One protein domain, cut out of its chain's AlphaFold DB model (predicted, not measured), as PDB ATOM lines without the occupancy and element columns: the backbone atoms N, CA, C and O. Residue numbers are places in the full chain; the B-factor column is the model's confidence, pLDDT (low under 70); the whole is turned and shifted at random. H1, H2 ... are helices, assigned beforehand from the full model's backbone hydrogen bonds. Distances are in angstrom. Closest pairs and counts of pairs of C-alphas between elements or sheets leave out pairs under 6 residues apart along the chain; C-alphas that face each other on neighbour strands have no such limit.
ATOM      1  N   THR A 392     141.286 153.761 112.872       96.19
ATOM      2  CA  THR A 392     139.989 154.268 112.407       96.19
ATOM      3  C   THR A 392     139.444 155.333 113.352       96.19
ATOM      4  O   THR A 392     139.988 155.547 114.432       96.19
ATOM      5  N   ILE A 393     138.357 155.999 112.972       96.69
ATOM      6  CA  ILE A 393     137.592 156.880 113.857       96.69
ATOM      7  C   ILE A 393     136.345 156.134 114.319       96.69
ATOM      8  O   ILE A 393     135.601 155.595 113.502       96.69
ATOM      9  N   ILE A 394     136.089 156.118 115.630       96.38
ATOM     10  CA  ILE A 394     134.886 155.483 116.177       96.38
ATOM     11  C   ILE A 394     133.650 156.202 115.609       96.38
ATOM     12  O   ILE A 394     133.513 157.410 115.829       96.38
ATOM     13  N   PRO A 395     132.725 155.499 114.931       96.12
ATOM     14  CA  PRO A 395     131.595 156.148 114.276       96.12
ATOM     15  C   PRO A 395     130.711 156.961 115.224       96.12
ATOM     16  O   PRO A 395     130.342 156.494 116.306       96.12
ATOM     17  N   LEU A 396     130.293 158.151 114.783       95.06
ATOM     18  CA  LEU A 396     129.294 158.969 115.488       95.06
ATOM     19  C   LEU A 396     127.906 158.309 115.500       95.06
ATOM     20  O   LEU A 396     127.111 158.568 116.405       95.06
ATOM     21  N   SER A 397     127.646 157.431 114.528       93.88
ATOM     22  CA  SER A 397     126.443 156.602 114.407       93.88
ATOM     23  C   SER A 397     126.342 155.493 115.464       93.88
ATOM     24  O   SER A 397     125.273 154.901 115.625       93.88
ATOM     25  N   ASN A 398     127.409 155.228 116.232       94.06
ATOM     26  CA  ASN A 398     127.331 154.335 117.387       94.06
ATOM     27  C   ASN A 398     126.349 154.877 118.449       94.06
ATOM     28  O   ASN A 398     126.137 156.095 118.538       94.06
ATOM     29  N   PRO A 399     125.786 153.996 119.307       94.06
ATOM     30  CA  PRO A 399     124.901 154.414 120.391       94.06
ATOM     31  C   PRO A 399     125.517 155.527 121.251       94.06
ATOM     32  O   PRO A 399     126.739 155.547 121.432       94.06
ATOM     33  N   PRO A 400     124.709 156.450 121.799       92.50
ATOM     34  CA  PRO A 400     125.216 157.453 122.725       92.50
ATOM     35  C   PRO A 400     125.730 156.794 124.016       92.50
ATOM     36  O   PRO A 400     125.230 155.734 124.405       92.50
ATOM     37  N   PRO A 401     126.719 157.401 124.693       93.25
ATOM     38  CA  PRO A 401     127.216 156.888 125.963       93.25
ATOM     39  C   PRO A 401     126.125 156.928 127.040       93.25
ATOM     40  O   PRO A 401     125.255 157.804 127.051       93.25
ATOM     41  N   SER A 402     126.200 155.989 127.982       89.00
ATOM     42  CA  SER A 402     125.367 156.021 129.185       89.00
ATOM     43  C   SER A 402     125.667 157.278 130.021       89.00
ATOM     44  O   SER A 402     126.798 157.772 129.997       89.00
ATOM     45  N   PRO A 403     124.706 157.796 130.809       89.19
ATOM     46  CA  PRO A 403     124.950 158.945 131.679       89.19
ATOM     47  C   PRO A 403     126.185 158.746 132.574       89.19
ATOM     48  O   PRO A 403     126.295 157.739 133.271       89.19
ATOM     49  N   GLY A 404     127.115 159.707 132.548       86.69
ATOM     50  CA  GLY A 404     128.356 159.669 133.333       86.69
ATOM     51  C   GLY A 404     129.506 158.852 132.725       86.69
ATOM     52  O   GLY A 404     130.549 158.731 133.365       86.69
ATOM     53  N   LYS A 405     129.345 158.302 131.513       89.69
ATOM     54  CA  LYS A 405     130.420 157.654 130.742       89.69
ATOM     55  C   LYS A 405     131.063 158.613 129.744       89.69
ATOM     56  O   LYS A 405     130.457 159.605 129.344       89.69
ATOM     57  N   ILE A 406     132.302 158.308 129.362       89.25
ATOM     58  CA  ILE A 406     133.051 159.086 128.376       89.25
ATOM     59  C   ILE A 406     132.473 158.785 126.990       89.25
ATOM     60  O   ILE A 406     132.199 157.634 126.657       89.25
ATOM     61  N   ASP A 407     132.285 159.821 126.175       93.50
ATOM     62  CA  ASP A 407     131.928 159.629 124.773       93.50
ATOM     63  C   ASP A 407     133.189 159.315 123.966       93.50
ATOM     64  O   ASP A 407     134.043 160.179 123.772       93.50
ATOM     65  N   THR A 408     133.327 158.070 123.515       94.88
ATOM     66  CA  THR A 408     134.452 157.658 122.664       94.88
ATOM     67  C   THR A 408     134.169 157.863 121.178       94.88
ATOM     68  O   THR A 408     135.068 157.701 120.350       94.88
ATOM     69  N   ARG A 409     132.949 158.248 120.790       95.50
ATOM     70  CA  ARG A 409     132.608 158.484 119.383       95.50
ATOM     71  C   ARG A 409     133.385 159.680 118.834       95.50
ATOM     72  O   ARG A 409     133.604 160.668 119.527       95.50
ATOM     73  N   GLY A 410     133.819 159.585 117.582       95.00
ATOM     74  CA  GLY A 410     134.658 160.594 116.937       95.00
ATOM     75  C   GLY A 410     136.127 160.579 117.375       95.00
ATOM     76  O   GLY A 410     136.925 161.323 116.812       95.00
ATOM     77  N   THR A 411     136.513 159.734 118.336       96.19
ATOM     78  CA  THR A 411     137.921 159.570 118.724       96.19
ATOM     79  C   THR A 411     138.628 158.547 117.837       96.19
ATOM     80  O   THR A 411     137.998 157.659 117.255       96.19
ATOM     81  N   THR A 412     139.951 158.675 117.730       97.06
ATOM     82  CA  THR A 412     140.787 157.715 117.001       97.06
ATOM     83  C   THR A 412     140.873 156.410 117.776       97.06
ATOM     84  O   THR A 412     141.272 156.391 118.939       97.06
ATOM     85  N   GLN A 413     140.539 155.308 117.115       96.38
ATOM     86  CA  GLN A 413     140.716 153.964 117.626       96.38
ATOM     87  C   GLN A 413     141.896 153.289 116.947       96.38
ATOM     88  O   GLN A 413     141.886 153.056 115.736       96.38
ATOM     89  N   SER A 414     142.861 152.885 117.773       96.25
ATOM     90  CA  SER A 414     143.959 152.068 117.292       96.25
ATOM     91  C   SER A 414     143.592 150.593 117.206       96.25
ATOM     92  O   SER A 414     143.053 150.028 118.164       96.25
ATOM     93  N   MET A 415     143.908 149.960 116.075       95.56
ATOM     94  CA  MET A 415     143.542 148.565 115.790       95.56
ATOM     95  C   MET A 415     144.632 147.552 116.166       95.56
ATOM     96  O   MET A 415     144.391 146.340 116.162       95.56
ATOM     97  N   SER A 416     145.815 148.032 116.545       94.62
ATOM     98  CA  SER A 416     146.922 147.224 117.060       94.62
ATOM     99  C   SER A 416     147.375 147.758 118.417       94.62
ATOM    100  O   SER A 416     147.110 148.900 118.784       94.62
ATOM    101  N   TYR A 417     148.020 146.914 119.210       94.12
ATOM    102  CA  TYR A 417     148.726 147.370 120.400       94.12
ATOM    103  C   TYR A 417     150.019 148.082 119.990       94.12
ATOM    104  O   TYR A 417     150.646 147.680 119.006       94.12
ATOM    105  N   PRO A 418     150.454 149.101 120.747       93.81
ATOM    106  CA  PRO A 418     151.693 149.799 120.449       93.81
ATOM    107  C   PRO A 418     152.904 148.872 120.645       93.81
ATOM    108  O   PRO A 418     152.842 147.866 121.360       93.81
ATOM    109  N   SER A 419     154.013 149.173 119.971       93.25
ATOM    110  CA  SER A 419     155.223 148.339 120.018       93.25
ATOM    111  C   SER A 419     155.910 148.340 121.386       93.25
ATOM    112  O   SER A 419     156.622 147.396 121.706       93.25
ATOM    113  N   ASP A 420     155.676 149.366 122.204       93.50
ATOM    114  CA  ASP A 420     156.193 149.536 123.566       93.50
ATOM    115  C   ASP A 420     155.196 149.074 124.646       93.50
ATOM    116  O   ASP A 420     155.301 149.453 125.813       93.50
ATOM    117  N   HIS A 421     154.212 148.246 124.274       91.31
ATOM    118  CA  HIS A 421     153.179 147.798 125.201       91.31
ATOM    119  C   HIS A 421     153.787 147.086 126.435       91.31
ATOM    120  O   HIS A 421     154.583 146.159 126.265       91.31
ATOM    121  N   PRO A 422     153.359 147.416 127.678       92.88
ATOM    122  CA  PRO A 422     153.944 146.867 128.912       92.88
ATOM    123  C   PRO A 422     153.924 145.340 129.006       92.88
ATOM    124  O   PRO A 422     154.753 144.735 129.678       92.88
ATOM    125  N   ASN A 423     152.946 144.715 128.349       90.31
ATOM    126  CA  ASN A 423     152.906 143.274 128.147       90.31
ATOM    127  C   ASN A 423     153.570 142.905 126.801       90.31
ATOM    128  O   ASN A 423     152.963 143.199 125.761       90.31
ATOM    129  N   PRO A 424     154.728 142.211 126.803       89.38
ATOM    130  CA  PRO A 424     155.423 141.766 125.591       89.38
ATOM    131  C   PRO A 424     154.578 140.853 124.698       89.38
ATOM    132  O   PRO A 424     154.734 140.856 123.479       89.38
ATOM    133  N   ASP A 425     153.630 140.111 125.276       87.94
ATOM    134  CA  ASP A 425     152.735 139.244 124.510       87.94
ATOM    135  C   ASP A 425     151.693 140.019 123.710       87.94
ATOM    136  O   ASP A 425     151.021 139.426 122.868       87.94
ATOM    137  N   LEU A 426     151.526 141.315 123.968       89.19
ATOM    138  CA  LEU A 426     150.599 142.180 123.245       89.19
ATOM    139  C   LEU A 426     151.330 143.164 122.337       89.19
ATOM    140  O   LEU A 426     150.750 143.568 121.337       89.19
ATOM    141  N   ALA A 427     152.581 143.509 122.645       91.75
ATOM    142  CA  ALA A 427     153.374 144.487 121.910       91.75
ATOM    143  C   ALA A 427     153.345 144.257 120.391       91.75
ATOM    144  O   ALA A 427     153.683 143.180 119.895       91.75
ATOM    145  N   GLY A 428     152.886 145.273 119.657       90.56
ATOM    146  CA  GLY A 428     152.781 145.250 118.199       90.56
ATOM    147  C   GLY A 428     151.757 144.269 117.617       90.56
ATOM    148  O   GLY A 428     151.701 144.143 116.399       90.56
ATOM    149  N   LYS A 429     150.951 143.559 118.423       92.62
ATOM    150  CA  LYS A 429     149.946 142.603 117.921       92.62
ATOM    151  C   LYS A 429     148.632 143.292 117.562       92.62
ATOM    152  O   LYS A 429     148.239 144.278 118.180       92.62
ATOM    153  N   ALA A 430     147.907 142.729 116.597       94.50
ATOM    154  CA  ALA A 430     146.572 143.201 116.242       94.50
ATOM    155  C   ALA A 430     145.562 142.921 117.374       94.50
ATOM    156  O   ALA A 430     145.572 141.845 117.987       94.50
ATOM    157  N   LYS A 431     144.672 143.881 117.651       95.12
ATOM    158  CA  LYS A 431     143.630 143.735 118.674       95.12
ATOM    159  C   LYS A 431     142.522 142.813 118.179       95.12
ATOM    160  O   LYS A 431     142.053 142.921 117.046       95.12
ATOM    161  N   GLY A 432     142.061 141.926 119.055       94.50
ATOM    162  CA  GLY A 432     140.874 141.118 118.791       94.50
ATOM    163  C   GLY A 432     139.598 141.957 118.862       94.50
ATOM    164  O   GLY A 432     139.525 142.963 119.569       94.50
ATOM    165  N   MET A 433     138.558 141.490 118.187       94.88
ATOM    166  CA  MET A 433     137.253 142.142 118.097       94.88
ATOM    167  C   MET A 433     136.637 142.484 119.456       94.88
ATOM    168  O   MET A 433     135.999 143.521 119.604       94.88
ATOM    169  N   LYS A 434     136.851 141.633 120.467       95.06
ATOM    170  CA  LYS A 434     136.386 141.895 121.829       95.06
ATOM    171  C   LYS A 434     137.000 143.172 122.405       95.06
ATOM    172  O   LYS A 434     136.267 143.977 122.960       95.06
ATOM    173  N   VAL A 435     138.315 143.347 122.269       95.00
ATOM    174  CA  VAL A 435     139.040 144.506 122.815       95.00
ATOM    175  C   VAL A 435     138.627 145.770 122.073       95.00
ATOM    176  O   VAL A 435     138.253 146.752 122.702       95.00
ATOM    177  N   VAL A 436     138.601 145.707 120.739       95.62
ATOM    178  CA  VAL A 436     138.165 146.823 119.888       95.62
ATOM    179  C   VAL A 436     136.748 147.268 120.260       95.62
ATOM    180  O   VAL A 436     136.495 148.462 120.404       95.62
ATOM    181  N   LEU A 437     135.821 146.330 120.472       95.31
ATOM    182  CA  LEU A 437     134.454 146.678 120.850       95.31
ATOM    183  C   LEU A 437     134.367 147.208 122.290       95.31
ATOM    184  O   LEU A 437     133.592 148.122 122.523       95.31
ATOM    185  N   GLN A 438     135.163 146.692 123.234       94.69
ATOM    186  CA  GLN A 438     135.234 147.211 124.610       94.69
ATOM    187  C   GLN A 438     135.725 148.663 124.671       94.69
ATOM    188  O   GLN A 438     135.217 149.438 125.472       94.69
ATOM    189  N   GLU A 439     136.678 149.033 123.815       95.06
ATOM    190  CA  GLU A 439     137.145 150.419 123.668       95.06
ATOM    191  C   GLU A 439     136.058 151.333 123.066       95.06
ATOM    192  O   GLU A 439     135.986 152.521 123.378       95.06
ATOM    193  N   ARG A 440     135.143 150.776 122.259       95.06
ATOM    194  CA  ARG A 440     133.907 151.447 121.819       95.06
ATOM    195  C   ARG A 440     132.844 151.380 122.926       95.06
ATOM    196  O   ARG A 440     131.797 150.761 122.734       95.06
ATOM    197  N   GLU A 441     133.120 152.008 124.076       92.69
ATOM    198  CA  GLU A 441     132.352 151.878 125.334       92.69
ATOM    199  C   GLU A 441     130.826 151.832 125.142       92.69
ATOM    200  O   GLU A 441     130.173 150.895 125.602       92.69
ATOM    201  N   SER A 442     130.246 152.791 124.413       93.94
ATOM    202  CA  SER A 442     128.792 152.869 124.231       93.94
ATOM    203  C   SER A 442     128.203 151.702 123.429       93.94
ATOM    204  O   SER A 442     127.114 151.214 123.739       93.94
ATOM    205  N   ALA A 443     128.927 151.205 122.422       94.12
ATOM    206  CA  ALA A 443     128.524 150.029 121.661       94.12
ATOM    207  C   ALA A 443     128.660 148.752 122.504       94.12
ATOM    208  O   ALA A 443     127.804 147.871 122.435       94.12
ATOM    209  N   TRP A 444     129.699 148.646 123.337       94.12
ATOM    210  CA  TRP A 444     129.848 147.521 124.261       94.12
ATOM    211  C   TRP A 444     128.729 147.472 125.306       94.12
ATOM    212  O   TRP A 444     128.152 146.405 125.543       94.12
ATOM    213  N   ASP A 445     128.389 148.619 125.891       92.81
ATOM    214  CA  ASP A 445     127.322 148.742 126.883       92.81
ATOM    215  C   ASP A 445     125.955 148.391 126.281       92.81
ATOM    216  O   ASP A 445     125.211 147.591 126.856       92.81
ATOM    217  N   GLU A 446     125.636 148.913 125.090       93.25
ATOM    218  CA  GLU A 446     124.390 148.588 124.388       93.25
ATOM    219  C   GLU A 446     124.318 147.095 124.033       93.25
ATOM    220  O   GLU A 446     123.282 146.456 124.247       93.25
ATOM    221  N   PHE A 447     125.430 146.500 123.583       94.19
ATOM    222  CA  PHE A 447     125.515 145.060 123.336       94.19
ATOM    223  C   PHE A 447     125.246 144.253 124.613       94.19
ATOM    224  O   PHE A 447     124.452 143.307 124.597       94.19
ATOM    225  N   GLY A 448     125.838 144.652 125.740       93.12
ATOM    226  CA  GLY A 448     125.577 144.073 127.059       93.12
ATOM    227  C   GLY A 448     124.109 144.161 127.472       93.12
ATOM    228  O   GLY A 448     123.499 143.155 127.853       93.12
ATOM    229  N   ARG A 449     123.527 145.355 127.344       91.75
ATOM    230  CA  ARG A 449     122.143 145.661 127.717       91.75
ATOM    231  C   ARG A 449     121.141 144.845 126.903       91.75
ATOM    232  O   ARG A 449     120.261 144.214 127.485       91.75
ATOM    233  N   ARG A 450     121.301 144.789 125.576       91.56
ATOM    234  CA  ARG A 450     120.446 144.004 124.658       91.56
ATOM    235  C   ARG A 450     120.499 142.509 124.946       91.56
ATOM    236  O   ARG A 450     119.496 141.809 124.834       91.56
ATOM    237  N   ARG A 451     121.664 142.015 125.368       88.62
ATOM    238  CA  ARG A 451     121.855 140.609 125.737       88.62
ATOM    239  C   ARG A 451     121.293 140.271 127.119       88.62
ATOM    240  O   ARG A 451     121.156 139.083 127.412       88.62
ATOM    241  N   GLY A 452     120.936 141.261 127.939       85.06
ATOM    242  CA  GLY A 452     120.214 141.066 129.200       85.06
ATOM    243  C   GLY A 452     120.937 140.134 130.173       85.06
ATOM    244  O   GLY A 452     120.334 139.196 130.689       85.06
ATOM    245  N   GLY A 453     122.251 140.314 130.344       78.69
ATOM    246  CA  GLY A 453     123.083 139.478 131.225       78.69
ATOM    247  C   GLY A 453     123.473 138.108 130.652       78.69
ATOM    248  O   GLY A 453     124.235 137.372 131.278       78.69
ATOM    249  N   LYS A 454     123.009 137.750 129.446       85.69
ATOM    250  CA  LYS A 454     123.479 136.548 128.740       85.69
ATOM    251  C   LYS A 454     124.935 136.716 128.309       85.69
ATOM    252  O   LYS A 454     125.390 137.814 127.997       85.69
ATOM    253  N   LYS A 455     125.645 135.589 128.174       88.25
ATOM    254  CA  LYS A 455     127.021 135.560 127.659       88.25
ATOM    255  C   LYS A 455     127.126 136.316 126.328       88.25
ATOM    256  O   LYS A 455     126.369 136.049 125.384       88.25
ATOM    257  N   LEU A 456     128.102 137.219 126.264       90.25
ATOM    258  CA  LEU A 456     128.490 137.933 125.054       90.25
ATOM    259  C   LEU A 456     129.252 136.978 124.138       90.25
ATOM    260  O   LEU A 456     130.311 136.457 124.491       90.25
ATOM    261  N   LEU A 457     128.664 136.694 122.981       91.81
ATOM    262  CA  LEU A 457     129.210 135.754 122.010       91.81
ATOM    263  C   LEU A 457     130.090 136.502 121.013       91.81
ATOM    264  O   LEU A 457     129.691 137.551 120.515       91.81
ATOM    265  N   GLY A 458     131.244 135.931 120.666       92.06
ATOM    266  CA  GLY A 458     132.067 136.458 119.576       92.06
ATOM    267  C   GLY A 458     131.377 136.297 118.220       92.06
ATOM    268  O   GLY A 458     131.160 137.278 117.516       92.06
ATOM    269  N   LYS A 459     130.939 135.072 117.901       91.88
ATOM    270  CA  LYS A 459     130.103 134.757 116.735       91.88
ATOM    271  C   LYS A 459     128.990 133.793 117.149       91.88
ATOM    272  O   LYS A 459     129.270 132.795 117.810       91.88
ATOM    273  N   CYS A 460     127.734 134.112 116.840       91.44
ATOM    274  CA  CYS A 460     126.611 133.206 117.104       91.44
ATOM    275  C   CYS A 460     126.486 132.146 115.996       91.44
ATOM    276  O   CYS A 460     127.057 132.309 114.916       91.44
ATOM    277  N   LYS A 461     125.717 131.078 116.255       89.25
ATOM    278  CA  LYS A 461     125.488 129.997 115.282       89.25
ATOM    279  C   LYS A 461     124.870 130.517 113.983       89.25
ATOM    280  O   LYS A 461     125.342 130.147 112.918       89.25
ATOM    281  N   ASP A 462     123.909 131.434 114.065       88.69
ATOM    282  CA  ASP A 462     123.230 131.974 112.879       88.69
ATOM    283  C   ASP A 462     124.191 132.786 111.999       88.69
ATOM    284  O   ASP A 462     124.272 132.568 110.792       88.69
ATOM    285  N   CYS A 463     125.007 133.659 112.603       88.75
ATOM    286  CA  CYS A 463     126.045 134.403 111.880       88.75
ATOM    287  C   CYS A 463     127.161 133.491 111.354       88.75
ATOM    288  O   CYS A 463     127.752 133.769 110.312       88.75
ATOM    289  N   GLN A 464     127.483 132.408 112.062       89.50
ATOM    290  CA  GLN A 464     128.447 131.420 111.589       89.50
ATOM    291  C   GLN A 464     127.912 130.678 110.362       89.50
ATOM    292  O   GLN A 464     128.600 130.637 109.347       89.50
ATOM    293  N   MET A 465     126.684 130.165 110.429       85.62
ATOM    294  CA  MET A 465     126.031 129.474 109.318       85.62
ATOM    295  C   MET A 465     125.836 130.399 108.118       85.62
ATOM    296  O   MET A 465     126.154 130.014 106.995       85.62
ATOM    297  N   SER A 466     125.391 131.640 108.342       86.25
ATOM    298  CA  SER A 466     125.253 132.647 107.284       86.25
ATOM    299  C   SER A 466     126.581 132.886 106.560       86.25
ATOM    300  O   SER A 466     126.619 132.906 105.330       86.25
ATOM    301  N   ASN A 467     127.689 132.994 107.302       84.38
ATOM    302  CA  ASN A 467     129.012 133.135 106.702       84.38
ATOM    303  C   ASN A 467     129.461 131.880 105.952       84.38
ATOM    304  O   ASN A 467     130.033 132.022 104.879       84.38
ATOM    305  N   ILE A 468     129.198 130.682 106.486       85.25
ATOM    306  CA  ILE A 468     129.510 129.417 105.803       85.25
ATOM    307  C   ILE A 468     128.769 129.345 104.468       85.25
ATOM    308  O   ILE A 468     129.396 129.070 103.453       85.25
ATOM    309  N   LYS A 469     127.473 129.671 104.437       83.06
ATOM    310  CA  LYS A 469     126.698 129.718 103.192       83.06
ATOM    311  C   LYS A 469     127.250 130.739 102.203       83.06
ATOM    312  O   LYS A 469     127.396 130.421 101.031       83.06
ATOM    313  N   LYS A 470     127.561 131.961 102.656       79.88
ATOM    314  CA  LYS A 470     128.137 133.009 101.792       79.88
ATOM    315  C   LYS A 470     129.491 132.593 101.215       79.88
ATOM    316  O   LYS A 470     129.745 132.822 100.039       79.88
ATOM    317  N   ASP A 471     130.342 131.978 102.030       80.88
ATOM    318  CA  ASP A 471     131.646 131.474 101.601       80.88
ATOM    319  C   ASP A 471     131.504 130.290 100.636       80.88
ATOM    320  O   ASP A 471     132.156 130.263  99.598       80.88
ATOM    321  N   ALA A 472     130.592 129.359 100.917       77.81
ATOM    322  CA  ALA A 472     130.274 128.244 100.034       77.81
ATOM    323  C   ALA A 472     129.729 128.719  98.680       77.81
ATOM    324  O   ALA A 472     130.208 128.277  97.640       77.81
ATOM    325  N   ALA A 473     128.802 129.682  98.682       74.19
ATOM    326  CA  ALA A 473     128.284 130.305  97.468       74.19
ATOM    327  C   ALA A 473     129.389 131.021  96.677       74.19
ATOM    328  O   ALA A 473     129.455 130.882  95.460       74.19
ATOM    329  N   ARG A 474     130.305 131.729  97.356       71.19
ATOM    330  CA  ARG A 474     131.470 132.355  96.712       71.19
ATOM    331  C   ARG A 474     132.390 131.313  96.077       71.19
ATOM    332  O   ARG A 474     132.815 131.501  94.945       71.19
ATOM    333  N   ARG A 475     132.707 130.227  96.785       69.19
ATOM    334  CA  ARG A 475     133.558 129.144  96.260       69.19
ATOM    335  C   ARG A 475     132.916 128.447  95.070       69.19
ATOM    336  O   ARG A 475     133.621 128.157  94.112       69.19
ATOM    337  N   LEU A 476     131.605 128.220  95.121       65.94
ATOM    338  CA  LEU A 476     130.850 127.669  94.004       65.94
ATOM    339  C   LEU A 476     130.901 128.613  92.797       65.94
ATOM    340  O   LEU A 476     131.305 128.181  91.727       65.94
ATOM    341  N   ALA A 477     130.615 129.905  92.984       61.81
ATOM    342  CA  ALA A 477     130.686 130.902  91.915       61.81
ATOM    343  C   ALA A 477     132.097 131.019  91.311       61.81
ATOM    344  O   ALA A 477     132.246 131.106  90.095       61.81
ATOM    345  N   LEU A 478     133.141 130.972  92.148       60.00
ATOM    346  CA  LEU A 478     134.530 130.933  91.690       60.00
ATOM    347  C   LEU A 478     134.810 129.665  90.884       60.00
ATOM    348  O   LEU A 478     135.353 129.763  89.792       60.00
ATOM    349  N   ALA A 479     134.424 128.485  91.371       60.03
ATOM    350  CA  ALA A 479     134.635 127.237  90.644       60.03
ATOM    351  C   ALA A 479     133.848 127.180  89.330       60.03
ATOM    352  O   ALA A 479     134.379 126.701  88.334       60.03
ATOM    353  N   GLU A 480     132.632 127.723  89.284       60.06
ATOM    354  CA  GLU A 480     131.842 127.858  88.058       60.06
ATOM    355  C   GLU A 480     132.507 128.816  87.062       60.06
ATOM    356  O   GLU A 480     132.719 128.444  85.907       60.06
ATOM    357  N   ALA A 481     132.931 130.005  87.507       50.34
ATOM    358  CA  ALA A 481     133.703 130.941  86.685       50.34
ATOM    359  C   ALA A 481     135.009 130.295  86.188       50.34
ATOM    360  O   ALA A 481     135.442 130.475  85.044       50.34
ATOM    361  N   MET A 482     135.620 129.458  87.025       51.00
ATOM    362  CA  MET A 482     136.822 128.701  86.708       51.00
ATOM    363  C   MET A 482     136.549 127.447  85.866       51.00
ATOM    364  O   MET A 482     137.500 126.945  85.270       51.00
ATOM    365  N   GLY A 483     135.295 127.021  85.682       49.38
ATOM    366  CA  GLY A 483     134.919 125.749  85.048       49.38
ATOM    367  C   GLY A 483     135.567 124.536  85.717       49.38
ATOM    368  O   GLY A 483     135.921 123.570  85.050       49.38
ATOM    369  N   THR A 484     135.781 124.640  87.025       54.81
ATOM    370  CA  THR A 484     136.258 123.585  87.920       54.81
ATOM    371  C   THR A 484     135.155 123.195  88.903       54.81
ATOM    372  O   THR A 484     135.442 122.772  90.020       54.81
ATOM    373  N   ASP A 485     133.889 123.360  88.522       52.97
ATOM    374  CA  ASP A 485     132.708 122.990  89.310       52.97
ATOM    375  C   ASP A 485     132.745 121.513  89.727       52.97
ATOM    376  O   ASP A 485     132.384 121.179  90.852       52.97
ATOM    377  N   ASP A 486     133.329 120.655  88.885       52.00
ATOM    378  CA  ASP A 486     133.574 119.233  89.163       52.00
ATOM    379  C   ASP A 486     134.511 118.965  90.362       52.00
ATOM    380  O   ASP A 486     134.620 117.827  90.817       52.00
ATOM    381  N   THR A 487     135.207 119.987  90.871       61.78
ATOM    382  CA  THR A 487     136.117 119.878  92.029       61.78
ATOM    383  C   THR A 487     135.484 120.317  93.351       61.78
ATOM    384  O   THR A 487     136.109 120.183  94.405       61.78
ATOM    385  N   ILE A 488     134.256 120.842  93.316       67.88
ATOM    386  CA  ILE A 488     133.525 121.268  94.509       67.88
ATOM    387  C   ILE A 488     132.954 120.044  95.233       67.88
ATOM    388  O   ILE A 488     132.313 119.194  94.620       67.88
ATOM    389  N   SER A 489     133.179 119.954  96.548       72.88
ATOM    390  CA  SER A 489     132.618 118.875  97.367       72.88
ATOM    391  C   SER A 489     131.113 119.049  97.585       72.88
ATOM    392  O   SER A 489     130.610 120.174  97.658       72.88
ATOM    393  N   ASP A 490     130.411 117.931  97.781       72.38
ATOM    394  CA  ASP A 490     128.977 117.919  98.106       72.38
ATOM    395  C   ASP A 490     128.660 118.794  99.333       72.38
ATOM    396  O   ASP A 490     127.663 119.508  99.354       72.38
ATOM    397  N   GLU A 491     129.567 118.850 100.313       73.50
ATOM    398  CA  GLU A 491     129.448 119.692 101.512       73.50
ATOM    399  C   GLU A 491     129.344 121.194 101.185       73.50
ATOM    400  O   GLU A 491     128.591 121.931 101.823       73.50
ATOM    401  N   VAL A 492     130.101 121.672 100.190       70.69
ATOM    402  CA  VAL A 492     130.068 123.077  99.753       70.69
ATOM    403  C   VAL A 492     128.780 123.362  98.980       70.69
ATOM    404  O   VAL A 492     128.169 124.411  99.181       70.69
ATOM    405  N   LEU A 493     128.329 122.422  98.146       66.31
ATOM    406  CA  LEU A 493     127.050 122.514  97.435       66.31
ATOM    407  C   LEU A 493     125.868 122.586  98.413       66.31
ATOM    408  O   LEU A 493     125.037 123.492  98.315       66.31
ATOM    409  N   GLU A 494     125.829 121.690  99.400       69.69
ATOM    410  CA  GLU A 494     124.808 121.674 100.451       69.69
ATOM    411  C   GLU A 494     124.825 122.965 101.280       69.69
ATOM    412  O   GLU A 494     123.779 123.575 101.528       69.69
ATOM    413  N   ALA A 495     126.012 123.441 101.666       74.50
ATOM    414  CA  ALA A 495     126.159 124.687 102.407       74.50
ATOM    415  C   ALA A 495     125.661 125.907 101.611       74.50
ATOM    416  O   ALA A 495     124.969 126.757 102.179       74.50
ATOM    417  N   ALA A 496     125.960 125.990 100.310       69.69
ATOM    418  CA  ALA A 496     125.499 127.074  99.438       69.69
ATOM    419  C   ALA A 496     123.968 127.076  99.263       69.69
ATOM    420  O   ALA A 496     123.347 128.143  99.238       69.69
ATOM    421  N   GLN A 497     123.351 125.893  99.201       68.81
ATOM    422  CA  GLN A 497     121.904 125.722  99.012       68.81
ATOM    423  C   GLN A 497     121.099 125.763 100.320       68.81
ATOM    424  O   GLN A 497     119.869 125.834 100.290       68.81
ATOM    425  N   SER A 498     121.768 125.761 101.473       72.62
ATOM    426  CA  SER A 498     121.106 125.755 102.778       72.62
ATOM    427  C   SER A 498     120.145 126.940 102.963       72.62
ATOM    428  O   SER A 498     120.455 128.098 102.658       72.62
ATOM    429  N   VAL A 499     118.946 126.678 103.486       72.31
ATOM    430  CA  VAL A 499     118.000 127.734 103.876       72.31
ATOM    431  C   VAL A 499     118.396 128.223 105.266       72.31
ATOM    432  O   VAL A 499     118.358 127.464 106.231       72.31
ATOM    433  N   ILE A 500     118.808 129.488 105.366       73.50
ATOM    434  CA  ILE A 500     119.247 130.104 106.621       73.50
ATOM    435  C   ILE A 500     118.370 131.318 106.879       73.50
ATOM    436  O   ILE A 500     118.235 132.181 106.012       73.50
ATOM    437  N   ASN A 501     117.809 131.391 108.081       67.31
ATOM    438  CA  ASN A 501     117.089 132.573 108.527       67.31
ATOM    439  C   ASN A 501     118.090 133.696 108.839       67.31
ATOM    440  O   ASN A 501     119.135 133.426 109.441       67.31
ATOM    441  N   PRO A 502     117.799 134.950 108.455       66.94
ATOM    442  CA  PRO A 502     118.634 136.070 108.859       66.94
ATOM    443  C   PRO A 502     118.725 136.131 110.394       66.94
ATOM    444  O   PRO A 502     117.781 135.723 111.080       66.94
ATOM    445  N   PRO A 503     119.847 136.621 110.952       70.38
ATOM    446  CA  PRO A 503     119.963 136.814 112.390       70.38
ATOM    447  C   PRO A 503     118.799 137.671 112.892       70.38
ATOM    448  O   PRO A 503     118.516 138.719 112.321       70.38
ATOM    449  N   ALA A 504     118.137 137.233 113.961       73.31
ATOM    450  CA  ALA A 504     116.961 137.923 114.495       73.31
ATOM    451  C   ALA A 504     117.278 139.295 115.126       73.31
ATOM    452  O   ALA A 504     116.366 140.072 115.386       73.31
ATOM    453  N   ASP A 505     118.554 139.569 115.416       85.81
ATOM    454  CA  ASP A 505     119.013 140.782 116.088       85.81
ATOM    455  C   ASP A 505     120.418 141.163 115.595       85.81
ATOM    456  O   ASP A 505     121.335 140.331 115.558       85.81
ATOM    457  N   ASP A 506     120.602 142.436 115.259       90.31
ATOM    458  CA  ASP A 506     121.892 143.017 114.889       90.31
ATOM    459  C   ASP A 506     122.881 143.041 116.066       90.31
ATOM    460  O   ASP A 506     124.097 143.022 115.873       90.31
ATOM    461  N   TRP A 507     122.377 142.931 117.296       92.75
ATOM    462  CA  TRP A 507     123.161 142.813 118.524       92.75
ATOM    463  C   TRP A 507     123.368 141.357 118.972       92.75
ATOM    464  O   TRP A 507     123.612 141.078 120.147       92.75
ATOM    465  N   CYS A 508     123.278 140.378 118.062       91.56
ATOM    466  CA  CYS A 508     123.368 138.959 118.426       91.56
ATOM    467  C   CYS A 508     124.778 138.480 118.838       91.56
ATOM    468  O   CYS A 508     124.896 137.564 119.663       91.56
ATOM    469  N   CYS A 509     125.846 139.055 118.273       93.81
ATOM    470  CA  CYS A 509     127.243 138.711 118.569       93.81
ATOM    471  C   CYS A 509     128.216 139.839 118.183       93.81
ATOM    472  O   CYS A 509     127.869 140.688 117.367       93.81
ATOM    473  N   MET A 510     129.446 139.814 118.718       95.56
ATOM    474  CA  MET A 510     130.481 140.832 118.450       95.56
ATOM    475  C   MET A 510     130.750 140.998 116.950       95.56
ATOM    476  O   MET A 510     130.833 142.123 116.470       95.56
ATOM    477  N   PHE A 511     130.814 139.881 116.212       94.69
ATOM    478  CA  PHE A 511     130.993 139.872 114.757       94.69
ATOM    479  C   PHE A 511     129.925 140.697 114.046       94.69
ATOM    480  O   PHE A 511     130.250 141.513 113.191       94.69
ATOM    481  N   ARG A 512     128.655 140.502 114.416       93.25
ATOM    482  CA  ARG A 512     127.538 141.205 113.786       93.25
ATOM    483  C   ARG A 512     127.577 142.694 114.116       93.25
ATOM    484  O   ARG A 512     127.526 143.491 113.188       93.25
ATOM    485  N   VAL A 513     127.748 143.038 115.393       94.62
ATOM    486  CA  VAL A 513     127.818 144.433 115.856       94.62
ATOM    487  C   VAL A 513     128.917 145.187 115.115       94.62
ATOM    488  O   VAL A 513     128.641 146.206 114.497       94.62
ATOM    489  N   MET A 514     130.137 144.648 115.099       94.62
ATOM    490  CA  MET A 514     131.266 145.266 114.398       94.62
ATOM    491  C   MET A 514     131.037 145.346 112.885       94.62
ATOM    492  O   MET A 514     131.340 146.364 112.281       94.62
ATOM    493  N   SER A 515     130.456 144.309 112.265       93.38
ATOM    494  CA  SER A 515     130.218 144.290 110.809       93.38
ATOM    495  C   SER A 515     129.201 145.320 110.321       93.38
ATOM    496  O   SER A 515     129.103 145.538 109.120       93.38
ATOM    497  N   LEU A 516     128.419 145.894 111.237       93.31
ATOM    498  CA  LEU A 516     127.401 146.901 110.948       93.31
ATOM    499  C   LEU A 516     127.843 148.313 111.336       93.31
ATOM    500  O   LEU A 516     127.097 149.262 111.109       93.31
ATOM    501  N   GLN A 517     129.023 148.461 111.938       94.25
ATOM    502  CA  GLN A 517     129.553 149.776 112.260       94.25
ATOM    503  C   GLN A 517     130.032 150.465 110.988       94.25
ATOM    504  O   GLN A 517     130.626 149.847 110.106       94.25
ATOM    505  N   GLU A 518     129.724 151.754 110.897       94.44
ATOM    506  CA  GLU A 518     129.845 152.547 109.678       94.44
ATOM    507  C   GLU A 518     131.254 152.533 109.081       94.44
ATOM    508  O   GLU A 518     131.401 152.466 107.867       94.44
ATOM    509  N   ASP A 519     132.288 152.533 109.916       94.44
ATOM    510  CA  ASP A 519     133.677 152.483 109.472       94.44
ATOM    511  C   ASP A 519     134.044 151.152 108.800       94.44
ATOM    512  O   ASP A 519     134.791 151.152 107.830       94.44
ATOM    513  N   PHE A 520     133.467 150.031 109.240       94.12
ATOM    514  CA  PHE A 520     133.629 148.738 108.563       94.12
ATOM    515  C   PHE A 520     132.743 148.607 107.322       94.12
ATOM    516  O   PHE A 520     133.143 147.977 106.348       94.12
ATOM    517  N   VAL A 521     131.528 149.161 107.359       90.56
ATOM    518  CA  VAL A 521     130.572 149.095 106.239       90.56
ATOM    519  C   VAL A 521     131.029 149.965 105.069       90.56
ATOM    520  O   VAL A 521     130.889 149.564 103.917       90.56
ATOM    521  N   ASN A 522     131.594 151.135 105.362       89.69
ATOM    522  CA  ASN A 522     132.029 152.106 104.361       89.69
ATOM    523  C   ASN A 522     133.474 151.891 103.891       89.69
ATOM    524  O   ASN A 522     133.998 152.736 103.158       89.69
ATOM    525  N   GLU A 523     134.120 150.796 104.301       89.81
ATOM    526  CA  GLU A 523     135.463 150.451 103.846       89.81
ATOM    527  C   GLU A 523     135.460 150.246 102.324       89.81
ATOM    528  O   GLU A 523     134.672 149.470 101.779       89.81
ATOM    529  N   LYS A 524     136.339 150.963 101.620       87.62
ATOM    530  CA  LYS A 524     136.344 150.991 100.154       87.62
ATOM    531  C   LYS A 524     137.373 150.030  99.564       87.62
ATOM    532  O   LYS A 524     138.449 149.853 100.139       87.62
TER     533      LYS A 524
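What this domain is: This is residues 392 to 524 of the 582 residues of an uncharacterized protein of Fibularhizoctonia sp. CBS 109695 (UniProt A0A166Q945). Picture two lobes: a loose cluster of short helices H1, H2, H5 and H6, and the long helix H3 reaching away from it as an arm, with the shorter H4 crossing H3 partway along. The unnamed stretch 392 to 432 lies at the cluster's end, and residues 498 to 509 lead back from the arm to H5. You have 133 printed residues with six named helices in the order H1 to H6 and no named strand; the class is all helix, though named elements hold only 58 residues. The whole is loose and elongated, with a radius of gyration of the C-alphas of 18.7 A and spans of 58 by 36 by 28 A.

Where its parts are: Begin at Thr 392; residues 392 to 393 pair with 412 to 413, antiparallel. Find C-alpha 433 at (137.253, 142.142, 118.097), where H1, residues 433 to 439, begins and runs 10.0 A. H2, residues 441 to 451, spans 15.4 A. H3, residues 461 to 482, runs 30.8 A from C-alpha 461 at (125.488, 129.997, 115.282). H4 is residues 490 to 497, 10.6 A; H5 is residues 510 to 515, 8.4 A; H6, residues 518 to 521, 4.9 A, ends at (130.572, 149.095, 106.239).

How they stand to each other: H1 touches H5, about perpendicular at 83 degrees, the closest C-alphas being Lys 434 and Met 510 at 6.9 A. H1 and H2 only just touch, only at the corner, with 3 pairs of C-alphas within 8 A, the closest Gln 438 and Trp 444 at 5.4 A. H6 is close to H5 but not clearly touching, and so is H3, whose Cys 463 has its C-alpha 7.2 A from that of Arg 512. H3 touches H4 with residues 468 to 476 alone, closest C-alphas Ala 473 and Ala 496 at 4.7 A, about perpendicular at 71 degrees, only just beyond steep. H1 and H3 are apart. In H1 to H5 every O i to N i+4 pair is within hydrogen-bond range; H6 is too short for one.

The domain as a whole: The farthest C-alphas, Gly 404 and Asp 486, are 60.1 A apart. The printed part has no cut, and H4 to H5 is the long link. Look for low confidence, pLDDT under 70, at residues 475 to 488, 493 to 494, 496 to 497 and 501 to 502.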